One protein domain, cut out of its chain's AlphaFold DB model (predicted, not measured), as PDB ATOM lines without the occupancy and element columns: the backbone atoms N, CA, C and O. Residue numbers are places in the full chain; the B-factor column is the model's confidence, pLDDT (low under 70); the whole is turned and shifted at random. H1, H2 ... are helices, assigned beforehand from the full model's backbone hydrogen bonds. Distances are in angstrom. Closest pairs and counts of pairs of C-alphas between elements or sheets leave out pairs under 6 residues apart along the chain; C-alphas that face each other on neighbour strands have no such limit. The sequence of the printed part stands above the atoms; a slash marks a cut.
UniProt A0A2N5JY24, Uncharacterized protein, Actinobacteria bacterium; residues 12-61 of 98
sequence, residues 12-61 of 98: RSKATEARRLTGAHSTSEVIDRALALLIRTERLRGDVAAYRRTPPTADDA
ATOM      1  N   ARG A  12      -4.768-161.248  18.919       95.00
ATOM      2  CA  ARG A  12      -5.326-161.167  20.271       95.00
ATOM      3  C   ARG A  12      -4.770-162.240  21.208       95.00
ATOM      4  O   ARG A  12      -4.635-161.975  22.405       95.00
ATOM      5  N   SER A  13      -4.456-163.430  20.692       97.38
ATOM      6  CA  SER A  13      -3.928-164.530  21.505       97.38
ATOM      7  C   SER A  13      -2.529-164.192  22.020       97.38
ATOM      8  O   SER A  13      -2.285-164.239  23.225       97.38
ATOM      9  N   LYS A  14      -1.659-163.696  21.133       97.12
ATOM     10  CA  LYS A  14      -0.310-163.226  21.472       97.12
ATOM     11  C   LYS A  14      -0.335-162.036  22.420       97.12
ATOM     12  O   LYS A  14       0.446-162.003  23.363       97.12
ATOM     13  N   ALA A  15      -1.244-161.082  22.213       95.19
ATOM     14  CA  ALA A  15      -1.397-159.937  23.110       95.19
ATOM     15  C   ALA A  15      -1.779-160.366  24.536       95.19
ATOM     16  O   ALA A  15      -1.247-159.847  25.515       95.19
ATOM     17  N   THR A  16      -2.698-161.328  24.645       96.88
ATOM     18  CA  THR A  16      -3.155-161.867  25.933       96.88
ATOM     19  C   THR A  16      -2.034-162.621  26.634       96.88
ATOM     20  O   THR A  16      -1.794-162.398  27.819       96.88
ATOM     21  N   GLU A  17      -1.312-163.461  25.894       98.00
ATOM     22  CA  GLU A  17      -0.182-164.212  26.432       98.00
ATOM     23  C   GLU A  17       0.957-163.292  26.878       98.00
ATOM     24  O   GLU A  17       1.466-163.425  27.989       98.00
ATOM     25  N   ALA A  18       1.303-162.290  26.069       97.00
ATOM     26  CA  ALA A  18       2.313-161.305  26.429       97.00
ATOM     27  C   ALA A  18       1.924-160.536  27.700       97.00
ATOM     28  O   ALA A  18       2.743-160.423  28.605       97.00
ATOM     29  N   ARG A  19       0.664-160.091  27.826       97.50
ATOM     30  CA  ARG A  19       0.170-159.451  29.059       97.50
ATOM     31  C   ARG A  19       0.327-160.350  30.282       97.50
ATOM     32  O   ARG A  19       0.741-159.863  31.330       97.50
ATOM     33  N   ARG A  20       0.017-161.645  30.149       97.50
ATOM     34  CA  ARG A  20       0.170-162.638  31.224       97.50
ATOM     35  C   ARG A  20       1.631-162.784  31.649       97.50
ATOM     36  O   ARG A  20       1.909-162.782  32.841       97.50
ATOM     37  N   LEU A  21       2.548-162.875  30.686       97.75
ATOM     38  CA  LEU A  21       3.982-163.042  30.944       97.75
ATOM     39  C   LEU A  21       4.638-161.786  31.525       97.75
ATOM     40  O   LEU A  21       5.542-161.894  32.347       97.75
ATOM     41  N   THR A  22       4.206-160.595  31.106       95.81
ATOM     42  CA  THR A  22       4.815-159.334  31.553       95.81
ATOM     43  C   THR A  22       4.117-158.705  32.757       95.81
ATOM     44  O   THR A  22       4.614-157.701  33.260       95.81
ATOM     45  N   GLY A  23       2.963-159.234  33.180       96.81
ATOM     46  CA  GLY A  23       2.133-158.658  34.245       96.81
ATOM     47  C   GLY A  23       1.482-157.320  33.877       96.81
ATOM     48  O   GLY A  23       1.085-156.574  34.763       96.81
ATOM     49  N   ALA A  24       1.386-156.997  32.584       96.56
ATOM     50  CA  ALA A  24       0.933-155.684  32.132       96.56
ATOM     51  C   ALA A  24      -0.587-155.520  32.267       96.56
ATOM     52  O   ALA A  24      -1.381-156.389  31.876       96.56
ATOM     53  N   HIS A  25      -1.010-154.347  32.726       95.75
ATOM     54  CA  HIS A  25      -2.414-154.018  32.930       95.75
ATOM     55  C   HIS A  25      -3.163-153.875  31.601       95.75
ATOM     56  O   HIS A  25      -4.345-154.218  31.524       95.75
ATOM     57  N   SER A  26      -2.481-153.477  30.521       95.00
ATOM     58  CA  SER A  26      -3.088-153.274  29.198       95.00
ATOM     59  C   SER A  26      -2.225-153.781  28.039       95.00
ATOM     60  O   SER A  26      -1.026-153.998  28.177       95.00
ATOM     61  N   THR A  27      -2.834-153.950  26.861       95.38
ATOM     62  CA  THR A  27      -2.091-154.277  25.631       95.38
ATOM     63  C   THR A  27      -1.192-153.121  25.196       95.38
ATOM     64  O   THR A  27      -0.088-153.362  24.724       95.38
ATOM     65  N   SER A  28      -1.629-151.872  25.389       94.38
ATOM     66  CA  SER A  28      -0.815-150.692  25.077       94.38
ATOM     67  C   SER A  28       0.471-150.662  25.899       94.38
ATOM     68  O   SER A  28       1.530-150.391  25.356       94.38
ATOM     69  N   GLU A  29       0.403-151.026  27.179       95.56
ATOM     70  CA  GLU A  29       1.580-151.124  28.049       95.56
ATOM     71  C   GLU A  29       2.561-152.214  27.586       95.56
ATOM     72  O   GLU A  29       3.774-152.000  27.583       95.56
ATOM     73  N   VAL A  30       2.052-153.366  27.130       96.88
ATOM     74  CA  VAL A  30       2.895-154.409  26.515       96.88
ATOM     75  C   VAL A  30       3.601-153.878  25.275       96.88
ATOM     76  O   VAL A  30       4.800-154.102  25.112       96.88
ATOM     77  N   ILE A  31       2.869-153.181  24.404       95.31
ATOM     78  CA  ILE A  31       3.416-152.609  23.171       95.31
ATOM     79  C   ILE A  31       4.475-151.554  23.504       95.31
ATOM     80  O   ILE A  31       5.570-151.618  22.951       95.31
ATOM     81  N   ASP A  32       4.199-150.650  24.444       94.69
ATOM     82  CA  ASP A  32       5.147-149.625  24.888       94.69
ATOM     83  C   ASP A  32       6.453-150.264  25.386       94.69
ATOM     84  O   ASP A  32       7.546-149.875  24.968       94.69
ATOM     85  N   ARG A  33       6.357-151.305  26.225       96.00
ATOM     86  CA  ARG A  33       7.530-152.030  26.732       96.00
ATOM     87  C   ARG A  33       8.288-152.750  25.618       96.00
ATOM     88  O   ARG A  33       9.518-152.703  25.593       96.00
ATOM     89  N   ALA A  34       7.579-153.403  24.701       96.00
ATOM     90  CA  ALA A  34       8.189-154.100  23.571       96.00
ATOM     91  C   ALA A  34       8.936-153.129  22.645       96.00
ATOM     92  O   ALA A  34      10.074-153.400  22.262       96.00
ATOM     93  N   LEU A  35       8.337-151.976  22.340       96.00
ATOM     94  CA  LEU A  35       8.957-150.935  21.522       96.00
ATOM     95  C   LEU A  35      10.178-150.329  22.212       96.00
ATOM     96  O   LEU A  35      11.217-150.178  21.574       96.00
ATOM     97  N   ALA A  36      10.100-150.049  23.516       96.81
ATOM     98  CA  ALA A  36      11.241-149.545  24.276       96.81
ATOM     99  C   ALA A  36      12.430-150.525  24.243       96.81
ATOM    100  O   ALA A  36      13.570-150.118  24.009       96.81
ATOM    101  N   LEU A  37      12.165-151.824  24.424       96.88
ATOM    102  CA  LEU A  37      13.190-152.867  24.356       96.88
ATOM    103  C   LEU A  37      13.780-153.018  22.950       96.88
ATOM    104  O   LEU A  37      14.997-153.153  22.816       96.88
ATOM    105  N   LEU A  38      12.945-152.965  21.910       97.75
ATOM    106  CA  LEU A  38      13.391-153.035  20.521       97.75
ATOM    107  C   LEU A  38      14.293-151.847  20.176       97.75
ATOM    108  O   LEU A  38      15.415-152.045  19.723       97.75
ATOM    109  N   ILE A  39      13.844-150.622  20.464       97.44
ATOM    110  CA  ILE A  39      14.608-149.395  20.204       97.44
ATOM    111  C   ILE A  39      15.954-149.440  20.924       97.44
ATOM    112  O   ILE A  39      16.985-149.147  20.322       97.44
ATOM    113  N   ARG A  40      15.965-149.828  22.206       97.31
ATOM    114  CA  ARG A  40      17.208-149.937  22.978       97.31
ATOM    115  C   ARG A  40      18.166-150.956  22.365       97.31
ATOM    116  O   ARG A  40      19.359-150.687  22.279       97.31
ATOM    117  N   THR A  41      17.645-152.104  21.942       98.00
ATOM    118  CA  THR A  41      18.445-153.177  21.342       98.00
ATOM    119  C   THR A  41      19.049-152.744  20.010       98.00
ATOM    120  O   THR A  41      20.232-152.975  19.776       98.00
ATOM    121  N   GLU A  42      18.270-152.085  19.154       98.00
ATOM    122  CA  GLU A  42      18.756-151.601  17.858       98.00
ATOM    123  C   GLU A  42      19.776-150.472  18.005       98.00
ATOM    124  O   GLU A  42      20.793-150.481  17.314       98.00
ATOM    125  N   ARG A  43      19.573-149.552  18.956       96.62
ATOM    126  CA  ARG A  43      20.579-148.532  19.285       96.62
ATOM    127  C   ARG A  43      21.888-149.172  19.729       96.62
ATOM    128  O   ARG A  43      22.915-148.904  19.124       96.62
ATOM    129  N   LEU A  44      21.827-150.113  20.673       96.44
ATOM    130  CA  LEU A  44      23.015-150.822  21.147       96.44
ATOM    131  C   LEU A  44      23.735-151.576  20.018       96.44
ATOM    132  O   LEU A  44      24.961-151.579  19.958       96.44
ATOM    133  N   ARG A  45      22.994-152.213  19.102       94.81
ATOM    134  CA  ARG A  45      23.581-152.859  17.916       94.81
ATOM    135  C   ARG A  45      24.296-151.850  17.020       94.81
ATOM    136  O   ARG A  45      25.390-152.149  16.544       94.81
ATOM    137  N   GLY A  46      23.689-150.686  16.807       93.44
ATOM    138  CA  GLY A  46      24.290-149.571  16.080       93.44
ATOM    139  C   GLY A  46      25.577-149.082  16.739       93.44
ATOM    140  O   GLY A  46      26.603-149.003  16.068       93.44
ATOM    141  N   ASP A  47      25.546-148.860  18.051       92.25
ATOM    142  CA  ASP A  47      26.701-148.409  18.831       92.25
ATOM    143  C   ASP A  47      27.848-149.423  18.742       92.25
ATOM    144  O   ASP A  47      28.976-149.071  18.405       92.25
ATOM    145  N   VAL A  48      27.560-150.715  18.933       93.19
ATOM    146  CA  VAL A  48      28.557-151.789  18.792       93.19
ATOM    147  C   VAL A  48      29.137-151.833  17.377       93.19
ATOM    148  O   VAL A  48      30.341-152.025  17.209       93.19
ATOM    149  N   ALA A  49      28.308-151.673  16.344       93.31
ATOM    150  CA  ALA A  49      28.784-151.641  14.964       93.31
ATOM    151  C   ALA A  49      29.668-150.415  14.688       93.31
ATOM    152  O   ALA A  49      30.655-150.538  13.960       93.31
ATOM    153  N   ALA A  50      29.351-149.263  15.284       90.38
ATOM    154  CA  ALA A  50      30.165-148.056  15.202       90.38
ATOM    155  C   ALA A  50      31.526-148.253  15.887       90.38
ATOM    156  O   ALA A  50      32.551-148.046  15.242       90.38
ATOM    157  N   TYR A  51      31.548-148.769  17.121       85.00
ATOM    158  CA  TYR A  51      32.791-149.087  17.837       85.00
ATOM    159  C   TYR A  51      33.656-150.113  17.103       85.00
ATOM    160  O   TYR A  51      34.877-150.019  17.098       85.00
ATOM    161  N   ARG A  52      33.044-151.100  16.442       87.88
ATOM    162  CA  ARG A  52      33.796-152.053  15.612       87.88
ATOM    163  C   ARG A  52      34.397-151.409  14.367       87.88
ATOM    164  O   ARG A  52      35.438-151.862  13.906       87.88
ATOM    165  N   ARG A  53      33.725-150.408  13.789       89.06
ATOM    166  CA  ARG A  53      34.206-149.697  12.597       89.06
ATOM    167  C   ARG A  53      35.342-148.738  12.934       89.06
ATOM    168  O   ARG A  53      36.276-148.634  12.145       89.06
ATOM    169  N   THR A  54      35.259-148.084  14.085       83.94
ATOM    170  CA  THR A  54      36.296-147.187  14.594       83.94
ATOM    171  C   THR A  54      36.707-147.672  15.979       83.94
ATOM    172  O   THR A  54      36.173-147.187  16.979       83.94
ATOM    173  N   PRO A  55      37.603-148.672  16.050       79.31
ATOM    174  CA  PRO A  55      38.162-149.094  17.319       79.31
ATOM    175  C   PRO A  55      38.873-147.910  17.986       79.31
ATOM    176  O   PRO A  55      39.517-147.136  17.269       79.31
ATOM    177  N   PRO A  56      38.784-147.770  19.319       79.25
ATOM    178  CA  PRO A  56      39.575-146.781  20.035       79.25
ATOM    179  C   PRO A  56      41.060-146.992  19.741       79.25
ATOM    180  O   PRO A  56      41.538-148.127  19.628       79.25
ATOM    181  N   THR A  57      41.765-145.884  19.565       84.88
ATOM    182  CA  THR A  57      43.211-145.883  19.352       84.88
ATOM    183  C   THR A  57      43.943-146.211  20.655       84.88
ATOM    184  O   THR A  57      43.343-146.253  21.732       84.88
ATOM    185  N   ALA A  58      45.249-146.475  20.569       81.94
ATOM    186  CA  ALA A  58      46.071-146.662  21.763       81.94
ATOM    187  C   ALA A  58      46.026-145.415  22.666       81.94
ATOM    188  O   ALA A  58      45.843-145.554  23.871       81.94
ATOM    189  N   ASP A  59      46.061-144.224  22.068       81.69
ATOM    190  CA  ASP A  59      45.974-142.941  22.772       81.69
ATOM    191  C   ASP A  59      44.627-142.784  23.511       81.69
ATOM    192  O   ASP A  59      44.595-142.357  24.664       81.69
ATOM    193  N   ASP A  60      43.510-143.204  22.898       80.94
ATOM    194  CA  ASP A  60      42.187-143.204  23.553       80.94
ATOM    195  C   ASP A  60      42.145-144.157  24.761       80.94
ATOM    196  O   ASP A  60      41.502-143.872  25.774       80.94
ATOM    197  N   ALA A  61      42.825-145.303  24.663       80.50
ATOM    198  CA  ALA A  61      42.916-146.270  25.752       80.50
ATOM    199  C   ALA A  61      43.811-145.764  26.896       80.50
ATOM    200  O   ALA A  61      43.471-145.963  28.062       80.50
TER     201      ALA A  61
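AT A GLANCE: This is residues 12 to 61 of the 98 residues of an uncharacterized protein of Actinobacteria bacterium (UniProt A0A2N5JY24). One long helix, H2, makes most of the length of a rod, with the shorter helix H1 set crosswise at its first end, the two making a corner. From residue 35 on, the rest of H2, the link after it and the tiny helix H3 stand free, and H3 ends this arm. The printed part has 50 residues with three named helices, in the order H1, H2, H3, and no named strand; the class is all helix. The whole is extended, with a radius of gyration of the C-alphas of 17.7 A and spans of 53 by 15 by 14 A.

IN THESE COORDINATES: H2, residues 27 to 53, is the longest helix and measures 38.8 A from its first C-alpha, at (-2.091, -154.277, 25.631), to its last, at (34.206, -149.697, 12.597). H1, residues 12 to 22, measures 15.3 A and begins at C-alpha 12, at (-5.326, -161.167, 20.271). H3, residues 58 to 61, measures 5.1 A and ends at C-alpha 61, at (42.916, -146.270, 25.752).

HOW THE PARTS SIT: H2 touches H1 with residues 27 to 30 alone. Their closest C-alphas, those of Ala 15 and Thr 27, are 6.2 A apart. Their lines are about perpendicular, at 73 degrees. H3 is apart from both H1 and H2. In H1 and H2 every O i to N i+4 pair is within hydrogen-bond range; H3 is too short for such a pair, and its one O i to N i+3 pair is within range.

THE WHOLE: The two C-alphas farthest apart, those of Arg 12 and Asp 59, are 54.5 A apart. The printed part has no cut. The links H1 to H2 and H2 to H3 are tight, with 4 residues each. The mean pLDDT of the printed part is 93.1, and no printed residue is under 70; H3 has a mean of 81.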